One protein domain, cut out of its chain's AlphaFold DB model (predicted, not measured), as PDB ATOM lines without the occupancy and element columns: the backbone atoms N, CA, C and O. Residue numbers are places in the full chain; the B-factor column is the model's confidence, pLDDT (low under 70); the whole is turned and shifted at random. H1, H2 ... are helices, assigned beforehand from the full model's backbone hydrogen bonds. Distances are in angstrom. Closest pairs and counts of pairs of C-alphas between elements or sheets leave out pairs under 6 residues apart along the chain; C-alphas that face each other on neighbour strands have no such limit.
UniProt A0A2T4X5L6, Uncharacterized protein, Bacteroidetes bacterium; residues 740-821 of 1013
ATOM      1  N   CYS A 740     195.947 190.759 154.694       82.69
ATOM      2  CA  CYS A 740     197.074 191.652 154.448       82.69
ATOM      3  C   CYS A 740     198.149 191.022 153.543       82.69
ATOM      4  O   CYS A 740     198.618 191.660 152.604       82.69
ATOM      5  N   GLU A 741     198.534 189.766 153.763       81.94
ATOM      6  CA  GLU A 741     199.539 189.096 152.926       81.94
ATOM      7  C   GLU A 741     199.035 188.838 151.506       81.94
ATOM      8  O   GLU A 741     199.799 189.008 150.558       81.94
ATOM      9  N   ILE A 742     197.750 188.505 151.351       79.25
ATOM     10  CA  ILE A 742     197.110 188.334 150.039       79.25
ATOM     11  C   ILE A 742     197.114 189.665 149.279       79.25
ATOM     12  O   ILE A 742     197.536 189.721 148.124       79.25
ATOM     13  N   THR A 743     196.718 190.759 149.934       85.62
ATOM     14  CA  THR A 743     196.746 192.096 149.328       85.62
ATOM     15  C   THR A 743     198.176 192.537 148.991       85.62
ATOM     16  O   THR A 743     198.418 193.096 147.921       85.62
ATOM     17  N   ARG A 744     199.156 192.222 149.850       83.88
ATOM     18  CA  ARG A 744     200.575 192.499 149.585       83.88
ATOM     19  C   ARG A 744     201.090 191.740 148.358       83.88
ATOM     20  O   ARG A 744     201.910 192.290 147.629       83.88
ATOM     21  N   GLN A 745     200.618 190.512 148.134       83.12
ATOM     22  CA  GLN A 745     200.966 189.702 146.962       83.12
ATOM     23  C   GLN A 745     200.290 190.194 145.681       83.12
ATOM     24  O   GLN A 745     200.916 190.140 144.626       83.12
ATOM     25  N   ALA A 746     199.053 190.689 145.770       82.94
ATOM     26  CA  ALA A 746     198.353 191.254 144.620       82.94
ATOM     27  C   ALA A 746     199.074 192.496 144.069       82.94
ATOM     28  O   ALA A 746     199.213 192.626 142.859       82.94
ATOM     29  N   ASN A 747     199.578 193.368 144.953       83.44
ATOM     30  CA  ASN A 747     200.390 194.543 144.607       83.44
ATOM     31  C   ASN A 747     199.792 195.432 143.498       83.44
ATOM     32  O   ASN A 747     200.512 195.914 142.625       83.44
ATOM     33  N   THR A 748     198.474 195.656 143.545       86.25
ATOM     34  CA  THR A 748     197.749 196.571 142.651       86.25
ATOM     35  C   THR A 748     197.018 197.659 143.433       86.25
ATOM     36  O   THR A 748     196.665 197.468 144.601       86.25
ATOM     37  N   CYS A 749     196.755 198.793 142.774       83.12
ATOM     38  CA  CYS A 749     195.996 199.906 143.346       83.12
ATOM     39  C   CYS A 749     194.631 199.449 143.885       83.12
ATOM     40  O   CYS A 749     194.253 199.778 145.008       83.12
ATOM     41  N   GLU A 750     193.909 198.635 143.115       84.06
ATOM     42  CA  GLU A 750     192.573 198.156 143.466       84.06
ATOM     43  C   GLU A 750     192.605 197.237 144.685       84.06
ATOM     44  O   GLU A 750     191.746 197.340 145.559       84.06
ATOM     45  N   ALA A 751     193.609 196.361 144.785       84.94
ATOM     46  CA  ALA A 751     193.738 195.448 145.914       84.94
ATOM     47  C   ALA A 751     194.018 196.201 147.223       84.94
ATOM     48  O   ALA A 751     193.418 195.882 148.256       84.94
ATOM     49  N   TYR A 752     194.896 197.209 147.181       86.88
ATOM     50  CA  TYR A 752     195.206 198.051 148.337       86.88
ATOM     51  C   TYR A 752     194.010 198.912 148.760       86.88
ATOM     52  O   TYR A 752     193.656 198.921 149.941       86.88
ATOM     53  N   LEU A 753     193.328 199.558 147.806       84.38
ATOM     54  CA  LEU A 753     192.131 200.365 148.076       84.38
ATOM     55  C   LEU A 753     190.985 199.523 148.644       84.38
ATOM     56  O   LEU A 753     190.407 199.880 149.668       84.38
ATOM     57  N   ASN A 754     190.708 198.359 148.055       83.19
ATOM     58  CA  ASN A 754     189.659 197.461 148.537       83.19
ATOM     59  C   ASN A 754     189.945 196.916 149.940       83.19
ATOM     60  O   ASN A 754     189.018 196.748 150.737       83.19
ATOM     61  N   TYR A 755     191.217 196.668 150.273       85.31
ATOM     62  CA  TYR A 755     191.602 196.305 151.636       85.31
ATOM     63  C   TYR A 755     191.300 197.447 152.615       85.31
ATOM     64  O   TYR A 755     190.665 197.215 153.647       85.31
ATOM     65  N   LEU A 756     191.686 198.681 152.278       80.81
ATOM     66  CA  LEU A 756     191.404 199.857 153.105       80.81
ATOM     67  C   LEU A 756     189.897 200.114 153.259       80.81
ATOM     68  O   LEU A 756     189.455 200.458 154.354       80.81
ATOM     69  N   PHE A 757     189.091 199.888 152.217       77.75
ATOM     70  CA  PHE A 757     187.628 200.019 152.293       77.75
ATOM     71  C   PHE A 757     186.998 198.990 153.220       77.75
ATOM     72  O   PHE A 757     186.078 199.313 153.970       77.75
ATOM     73  N   LYS A 758     187.495 197.753 153.179       73.62
ATOM     74  CA  LYS A 758     186.924 196.641 153.939       73.62
ATOM     75  C   LYS A 758     187.347 196.635 155.406       73.62
ATOM     76  O   LYS A 758     186.537 196.297 156.265       73.62
ATOM     77  N   TYR A 759     188.606 196.963 155.690       76.50
ATOM     78  CA  TYR A 759     189.188 196.834 157.031       76.50
ATOM     79  C   TYR A 759     189.447 198.183 157.722       76.50
ATOM     80  O   TYR A 759     189.734 198.210 158.917       76.50
ATOM     81  N   GLY A 760     189.291 199.299 157.005       72.62
ATOM     82  CA  GLY A 760     189.451 200.655 157.526       72.62
ATOM     83  C   GLY A 760     190.912 201.099 157.666       72.62
ATOM     84  O   GLY A 760     191.843 200.289 157.665       72.62
ATOM     85  N   GLN A 761     191.115 202.411 157.836       74.31
ATOM     86  CA  GLN A 761     192.454 203.022 157.920       74.31
ATOM     87  C   GLN A 761     193.226 202.707 159.213       74.31
ATOM     88  O   GLN A 761     194.416 202.986 159.297       74.31
ATOM     89  N   ASN A 762     192.577 202.087 160.202       74.69
ATOM     90  CA  ASN A 762     193.207 201.675 161.460       74.69
ATOM     91  C   ASN A 762     193.614 200.189 161.474       74.69
ATOM     92  O   ASN A 762     193.976 199.669 162.527       74.69
ATOM     93  N   SER A 763     193.495 199.482 160.345       81.12
ATOM     94  CA  SER A 763     193.877 198.068 160.246       81.12
ATOM     95  C   SER A 763     195.398 197.883 160.210       81.12
ATOM     96  O   SER A 763     196.133 198.779 159.795       81.12
ATOM     97  N   ASP A 764     195.869 196.697 160.609       77.88
ATOM     98  CA  ASP A 764     197.295 196.390 160.826       77.88
ATOM     99  C   ASP A 764     198.212 196.716 159.630       77.88
ATOM    100  O   ASP A 764     199.393 196.994 159.818       77.88
ATOM    101  N   CYS A 765     197.680 196.706 158.402       87.00
ATOM    102  CA  CYS A 765     198.436 196.979 157.174       87.00
ATOM    103  C   CYS A 765     197.997 198.246 156.432       87.00
ATOM    104  O   CYS A 765     198.478 198.507 155.329       87.00
ATOM    105  N   ALA A 766     197.106 199.048 157.018       85.00
ATOM    106  CA  ALA A 766     196.579 200.239 156.364       85.00
ATOM    107  C   ALA A 766     197.658 201.293 156.079       85.00
ATOM    108  O   ALA A 766     197.682 201.851 154.986       85.00
ATOM    109  N   ALA A 767     198.573 201.524 157.028       85.56
ATOM    110  CA  ALA A 767     199.661 202.488 156.858       85.56
ATOM    111  C   ALA A 767     200.618 202.081 155.721       85.56
ATOM    112  O   ALA A 767     200.922 202.899 154.858       85.56
ATOM    113  N   GLU A 768     201.019 200.802 155.666       89.81
ATOM    114  CA  GLU A 768     201.869 200.269 154.584       89.81
ATOM    115  C   GLU A 768     201.184 200.415 153.216       89.81
ATOM    116  O   GLU A 768     201.820 200.789 152.232       89.81
ATOM    117  N   PHE A 769     199.887 200.113 153.130       92.38
ATOM    118  CA  PHE A 769     199.158 200.177 151.862       92.38
ATOM    119  C   PHE A 769     198.878 201.609 151.412       92.38
ATOM    120  O   PHE A 769     198.910 201.857 150.212       92.38
ATOM    121  N   GLY A 770     198.689 202.550 152.342       83.88
ATOM    122  CA  GLY A 770     198.634 203.981 152.033       83.88
ATOM    123  C   GLY A 770     199.921 204.473 151.363       83.88
ATOM    124  O   GLY A 770     199.859 205.030 150.272       83.88
ATOM    125  N   GLU A 771     201.089 204.165 151.940       86.00
ATOM    126  CA  GLU A 771     202.386 204.536 151.344       86.00
ATOM    127  C   GLU A 771     202.611 203.881 149.972       86.00
ATOM    128  O   GLU A 771     203.141 204.507 149.053       86.00
ATOM    129  N   ARG A 772     202.189 202.619 149.798       87.38
ATOM    130  CA  ARG A 772     202.278 201.942 148.493       87.38
ATOM    131  C   ARG A 772     201.360 202.556 147.444       87.38
ATOM    132  O   ARG A 772     201.753 202.606 146.283       87.38
ATOM    133  N   LEU A 773     200.165 203.002 147.824       88.50
ATOM    134  CA  LEU A 773     199.241 203.679 146.915       88.50
ATOM    135  C   LEU A 773     199.791 205.033 146.447       88.50
ATOM    136  O   LEU A 773     199.642 205.360 145.270       88.50
ATOM    137  N   ASP A 774     200.480 205.765 147.328       84.44
ATOM    138  CA  ASP A 774     201.177 207.007 146.971       84.44
ATOM    139  C   ASP A 774     202.363 206.737 146.026       84.44
ATOM    140  O   ASP A 774     202.551 207.441 145.035       84.44
ATOM    141  N   LEU A 775     203.139 205.677 146.284       85.81
ATOM    142  CA  LEU A 775     204.271 205.270 145.437       85.81
ATOM    143  C   LEU A 775     203.852 204.758 144.051       85.81
ATOM    144  O   LEU A 775     204.619 204.890 143.098       85.81
ATOM    145  N   LEU A 776     202.672 204.144 143.944       84.00
ATOM    146  CA  LEU A 776     202.119 203.625 142.689       84.00
ATOM    147  C   LEU A 776     201.369 204.692 141.871       84.00
ATOM    148  O   LEU A 776     200.886 204.369 140.788       84.00
ATOM    149  N   ASP A 777     201.282 205.931 142.373       83.00
ATOM    150  CA  ASP A 777     200.576 207.067 141.760       83.00
ATOM    151  C   ASP A 777     199.146 206.711 141.314       83.00
ATOM    152  O   ASP A 777     198.717 206.967 140.189       83.00
ATOM    153  N   CYS A 778     198.406 206.037 142.197       84.38
ATOM    154  CA  CYS A 778     197.073 205.530 141.890       84.38
ATOM    155  C   CYS A 778     196.051 206.686 141.808       84.38
ATOM    156  O   CYS A 778     195.721 207.268 142.847       84.38
ATOM    157  N   PRO A 779     195.433 206.975 140.643       80.25
ATOM    158  CA  PRO A 779     194.512 208.112 140.511       80.25
ATOM    159  C   PRO A 779     193.280 207.990 141.420       80.25
ATOM    160  O   PRO A 779     192.850 208.957 142.044       80.25
ATOM    161  N   ALA A 780     192.771 206.762 141.578       85.00
ATOM    162  CA  ALA A 780     191.648 206.467 142.466       85.00
ATOM    163  C   ALA A 780     191.963 206.729 143.945       85.00
ATOM    164  O   ALA A 780     191.061 207.023 144.720       85.00
ATOM    165  N   TRP A 781     193.233 206.658 144.356       87.88
ATOM    166  CA  TRP A 781     193.622 206.962 145.730       87.88
ATOM    167  C   TRP A 781     193.593 208.466 146.017       87.88
ATOM    168  O   TRP A 781     193.080 208.879 147.056       87.88
ATOM    169  N   GLN A 782     194.048 209.287 145.068       85.06
ATOM    170  CA  GLN A 782     193.978 210.747 145.181       85.06
ATOM    171  C   GLN A 782     192.521 211.230 145.198       85.06
ATOM    172  O   GLN A 782     192.139 212.024 146.059       85.06
ATOM    173  N   ASP A 783     191.682 210.689 144.310       83.62
ATOM    174  CA  ASP A 783     190.249 210.997 144.276       83.62
ATOM    175  C   ASP A 783     189.523 210.508 145.540       83.62
ATOM    176  O   ASP A 783     188.631 211.191 146.049       83.62
ATOM    177  N   TYR A 784     189.927 209.356 146.087       83.44
ATOM    178  CA  TYR A 784     189.403 208.835 147.350       83.44
ATOM    179  C   TYR A 784     189.718 209.796 148.493       83.44
ATOM    180  O   TYR A 784     188.809 210.192 149.227       83.44
ATOM    181  N   GLN A 785     190.987 210.203 148.620       84.75
ATOM    182  CA  GLN A 785     191.421 211.150 149.643       84.75
ATOM    183  C   GLN A 785     190.693 212.487 149.507       84.75
ATOM    184  O   GLN A 785     190.247 213.053 150.507       84.75
ATOM    185  N   LEU A 786     190.501 212.967 148.278       82.25
ATOM    186  CA  LEU A 786     189.753 214.189 148.017       82.25
ATOM    187  C   LEU A 786     188.284 214.056 148.443       82.25
ATOM    188  O   LEU A 786     187.771 214.935 149.133       82.25
ATOM    189  N   ALA A 787     187.614 212.953 148.102       82.00
ATOM    190  CA  ALA A 787     186.210 212.736 148.439       82.00
ATOM    191  C   ALA A 787     185.975 212.644 149.957       82.00
ATOM    192  O   ALA A 787     185.057 213.289 150.470       82.00
ATOM    193  N   ILE A 788     186.834 211.923 150.690       80.44
ATOM    194  CA  ILE A 788     186.739 211.858 152.159       80.44
ATOM    195  C   ILE A 788     187.122 213.183 152.831       80.44
ATOM    196  O   ILE A 788     186.561 213.509 153.873       80.44
ATOM    197  N   THR A 789     188.041 213.958 152.242       82.88
ATOM    198  CA  THR A 789     188.457 215.262 152.785       82.88
ATOM    199  C   THR A 789     187.369 216.309 152.587       82.88
ATOM    200  O   THR A 789     187.100 217.103 153.486       82.88
ATOM    201  N   LEU A 790     186.723 216.310 151.416       81.62
ATOM    202  CA  LEU A 790     185.615 217.213 151.127       81.62
ATOM    203  C   LEU A 790     184.375 216.860 151.954       81.62
ATOM    204  O   LEU A 790     183.679 217.772 152.383       81.62
ATOM    205  N   ASN A 791     184.102 215.566 152.174       82.38
ATOM    206  CA  ASN A 791     182.977 215.065 152.973       82.38
ATOM    207  C   ASN A 791     181.628 215.733 152.616       82.38
ATOM    208  O   ASN A 791     180.866 216.175 153.475       82.38
ATOM    209  N   THR A 792     181.350 215.858 151.317       81.25
ATOM    210  CA  THR A 792     180.104 216.435 150.788       81.25
ATOM    211  C   THR A 792     179.411 215.450 149.859       81.25
ATOM    212  O   THR A 792     180.061 214.611 149.235       81.25
ATOM    213  N   CYS A 793     178.093 215.608 149.689       71.38
ATOM    214  CA  CYS A 793     177.308 214.816 148.739       71.38
ATOM    215  C   CYS A 793     177.920 214.809 147.330       71.38
ATOM    216  O   CYS A 793     178.044 213.751 146.725       71.38
ATOM    217  N   ALA A 794     178.339 215.971 146.818       72.62
ATOM    218  CA  ALA A 794     178.923 216.088 145.481       72.62
ATOM    219  C   ALA A 794     180.283 215.381 145.366       72.62
ATOM    220  O   ALA A 794     180.546 214.735 144.355       72.62
ATOM    221  N   GLY A 795     181.124 215.459 146.405       79.00
ATOM    222  CA  GLY A 795     182.415 214.768 146.431       79.00
ATOM    223  C   GLY A 795     182.258 213.247 146.412       79.00
ATOM    224  O   GLY A 795     182.906 212.571 145.616       79.00
ATOM    225  N   TYR A 796     181.345 212.713 147.228       79.06
ATOM    226  CA  TYR A 796     181.082 211.275 147.260       79.06
ATOM    227  C   TYR A 796     180.408 210.767 145.983       79.06
ATOM    228  O   TYR A 796     180.843 209.748 145.447       79.06
ATOM    229  N   TRP A 797     179.423 211.490 145.441       75.75
ATOM    230  CA  TRP A 797     178.802 211.127 144.163       75.75
ATOM    231  C   TRP A 797     179.791 211.180 142.997       75.75
ATOM    232  O   TRP A 797     179.815 210.252 142.199       75.75
ATOM    233  N   SER A 798     180.668 212.188 142.934       78.69
ATOM    234  CA  SER A 798     181.687 212.266 141.879       78.69
ATOM    235  C   SER A 798     182.679 211.101 141.931       78.69
ATOM    236  O   SER A 798     183.145 210.663 140.879       78.69
ATOM    237  N   TYR A 799     183.019 210.612 143.129       81.19
ATOM    238  CA  TYR A 799     183.871 209.433 143.281       81.19
ATOM    239  C   TYR A 799     183.142 208.165 142.820       81.19
ATOM    240  O   TYR A 799     183.682 207.386 142.036       81.19
ATOM    241  N   ILE A 800     181.890 207.989 143.258       73.69
ATOM    242  CA  ILE A 800     181.047 206.853 142.871       73.69
ATOM    243  C   ILE A 800     180.869 206.807 141.348       73.69
ATOM    244  O   ILE A 800     181.176 205.791 140.730       73.69
ATOM    245  N   GLU A 801     180.451 207.910 140.725       75.81
ATOM    246  CA  GLU A 801     180.186 207.987 139.282       75.81
ATOM    247  C   GLU A 801     181.430 207.653 138.444       75.81
ATOM    248  O   GLU A 801     181.327 206.976 137.418       75.81
ATOM    249  N   ARG A 802     182.615 208.086 138.896       76.56
ATOM    250  CA  ARG A 802     183.885 207.851 138.196       76.56
ATOM    251  C   ARG A 802     184.352 206.395 138.282       76.56
ATOM    252  O   ARG A 802     184.954 205.904 137.328       76.56
ATOM    253  N   TYR A 803     184.076 205.707 139.391       77.31
ATOM    254  CA  TYR A 803     184.647 204.386 139.682       77.31
ATOM    255  C   TYR A 803     183.636 203.233 139.750       77.31
ATOM    256  O   TYR A 803     184.051 202.087 139.924       77.31
ATOM    257  N   GLN A 804     182.339 203.484 139.548       66.12
ATOM    258  CA  GLN A 804     181.269 202.471 139.618       66.12
ATOM    259  C   GLN A 804     181.434 201.269 138.681       66.12
ATOM    260  O   GLN A 804     180.966 200.184 139.004       66.12
ATOM    261  N   ASN A 805     182.150 201.429 137.567       55.22
ATOM    262  CA  ASN A 805     182.398 200.358 136.593       55.22
ATOM    263  C   ASN A 805     183.792 199.721 136.732       55.22
ATOM    264  O   ASN A 805     184.300 199.108 135.794       55.22
ATOM    265  N   THR A 806     184.443 199.898 137.882       70.38
ATOM    266  CA  THR A 806     185.752 199.302 138.186       70.38
ATOM    267  C   THR A 806     185.619 198.202 139.237       70.38
ATOM    268  O   THR A 806     184.584 198.059 139.878       70.38
ATOM    269  N   ALA A 807     186.683 197.429 139.462       70.19
ATOM    270  CA  ALA A 807     186.709 196.391 140.498       70.19
ATOM    271  C   ALA A 807     186.806 196.946 141.943       70.19
ATOM    272  O   ALA A 807     187.117 196.197 142.873       70.19
ATOM    273  N   LEU A 808     186.594 198.252 142.144       77.06
ATOM    274  CA  LEU A 808     186.635 198.909 143.450       77.06
ATOM    275  C   LEU A 808     185.304 198.738 144.198       77.06
ATOM    276  O   LEU A 808     184.227 198.952 143.649       77.06
ATOM    277  N   HIS A 809     185.370 198.397 145.484       70.06
ATOM    278  CA  HIS A 809     184.194 198.278 146.343       70.06
ATOM    279  C   HIS A 809     183.726 199.657 146.837       70.06
ATOM    280  O   HIS A 809     184.372 200.266 147.686       70.06
ATOM    281  N   LEU A 810     182.575 200.132 146.349       72.94
ATOM    282  CA  LEU A 810     182.051 201.481 146.636       72.94
ATOM    283  C   LEU A 810     181.013 201.550 147.769       72.94
ATOM    284  O   LEU A 810     180.480 202.619 148.059       72.94
ATOM    285  N   GLU A 811     180.725 200.433 148.434       65.25
ATOM    286  CA  GLU A 811     179.652 200.317 149.434       65.25
ATOM    287  C   GLU A 811     179.771 201.347 150.572       65.25
ATOM    288  O   GLU A 811     178.791 201.970 150.982       65.25
ATOM    289  N   SER A 812     180.992 201.591 151.050       64.69
ATOM    290  CA  SER A 812     181.258 202.566 152.114       64.69
ATOM    291  C   SER A 812     180.961 204.008 151.688       64.69
ATOM    292  O   SER A 812     180.591 204.822 152.529       64.69
ATOM    293  N   PHE A 813     181.049 204.327 150.393       71.94
ATOM    294  CA  PHE A 813     180.716 205.646 149.852       71.94
ATOM    295  C   PHE A 813     179.204 205.853 149.762       71.94
ATOM    296  O   PHE A 813     178.708 206.899 150.181       71.94
ATOM    297  N   TYR A 814     178.458 204.842 149.312       63.28
ATOM    298  CA  TYR A 814     176.991 204.876 149.326       63.28
ATOM    299  C   TYR A 814     176.430 205.031 150.748       63.28
ATOM    300  O   TYR A 814     175.478 205.787 150.972       63.28
ATOM    301  N   GLN A 815     177.063 204.392 151.737       68.50
ATOM    302  CA  GLN A 815     176.711 204.575 153.147       68.50
ATOM    303  C   GLN A 815     176.955 206.013 153.630       68.50
ATOM    304  O   GLN A 815     176.109 206.555 154.339       68.50
ATOM    305  N   GLN A 816     178.050 206.664 153.214       72.62
ATOM    306  CA  GLN A 816     178.321 208.063 153.577       72.62
ATOM    307  C   GLN A 816     177.360 209.052 152.900       72.62
ATOM    308  O   GLN A 816     176.889 209.985 153.545       72.62
ATOM    309  N   VAL A 817     176.989 208.816 151.636       66.38
ATOM    310  CA  VAL A 817     175.941 209.587 150.939       66.38
ATOM    311  C   VAL A 817     174.609 209.502 151.694       66.38
ATOM    312  O   VAL A 817     173.926 210.511 151.883       66.38
ATOM    313  N   THR A 818     174.268 208.308 152.180       57.41
ATOM    314  CA  THR A 818     173.055 208.080 152.975       57.41
ATOM    315  C   THR A 818     173.144 208.774 154.337       57.41
ATOM    316  O   THR A 818     172.198 209.439 154.754       57.41
ATOM    317  N   ALA A 819     174.291 208.674 155.015       63.91
ATOM    318  CA  ALA A 819     174.519 209.295 156.318       63.91
ATOM    319  C   ALA A 819     174.474 210.833 156.266       63.91
ATOM    320  O   ALA A 819     174.012 211.466 157.214       63.91
ATOM    321  N   LEU A 820     174.900 211.433 155.152       68.69
ATOM    322  CA  LEU A 820     174.815 212.875 154.910       68.69
ATOM    323  C   LEU A 820     173.417 213.347 154.469       68.69
ATOM    324  O   LEU A 820     173.222 214.546 154.265       68.69
ATOM    325  N   GLY A 821     172.444 212.440 154.322       49.09
ATOM    326  CA  GLY A 821     171.079 212.780 153.911       49.09
ATOM    327  C   GLY A 821     170.993 213.326 152.484       49.09
ATOM    328  O   GLY A 821     170.110 214.128 152.178       49.09
TER     329      GLY A 821
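This is residues 740 to 821 of the 1013 residues of an uncharacterized protein of Bacteroidetes bacterium (UniProt A0A2T4X5L6). What does the model look like at first sight? Two small groups of three helices stand end to end, H1, H2 and H3 in the first and H4, H5 and H6 in the second, and within each group successive helices fold back on each other. The first group makes a triangle with H1 and H3 near each other, while the second is more open, with H4 and H6 apart, and the contacts between the groups are few. What is it made of? The printed part has 82 residues with six named helices, H1 to H6 in order along the chain, and no named strand, and its class is all helix. How large is it? It is compact, with a radius of gyration of the C-alphas of 12.4 A, but elongated in outline, spanning 37 by 22 by 20 A.

How does the first group stand? H1, residues 740 to 746, touches H2, residues 749 to 759, in a hairpin at a shallow tilt of 19 degrees, opposite ways, with the closest C-alphas those of Thr 743 and Ala 751, 5.7 A apart. H2 and H3, residues 766 to 775, form another hairpin, at a shallow tilt of 21 degrees, and the closest C-alphas, those of Tyr 752 and Phe 769, are 5.7 A apart. What joins it to the rest? H2 is the hub, and H4, residues 779 to 790, only just touches it, with residues 780 to 781 alone and 3 pairs of C-alphas within 8 A; the closest are Leu 753 and Trp 781, 7.2 A apart. How does the second group stand? H4 touches H5, residues 793 to 803, in a hairpin at a shallow tilt of 12 degrees, with the C-alphas of Ala 787 and Gly 795 closest at 4.8 A. H5 and H6, residues 811 to 819, are also a hairpin, at a shallow tilt of 19 degrees, with the C-alphas of Cys 793 and Val 817 closest at 5.8 A. What do the backbones show? In H1 to H6 every O i to N i+4 pair is within hydrogen-bond range.

Where does the first helix begin? C-alpha 740 of H1 is at (197.074, 191.652, 154.448). How long are the longer helices? H4 measures 16.6 A from first to last C-alpha, H2 and H5 15.6 A each, and H3 14.3 A. Where does the last helix end? C-alpha 819 of H6 is at (174.519, 209.295, 156.318).

How far does it reach? The two C-alphas farthest apart, those of Gln 745 and Gly 821, are 38.4 A apart. Are there cuts or long links? The printed part has no cut, and no link is long. Where is confidence low? The mean pLDDT of the printed part is 78.5, and residues 804 to 805, 811 to 812, 814 to 815 and 817 to 821 are under 70.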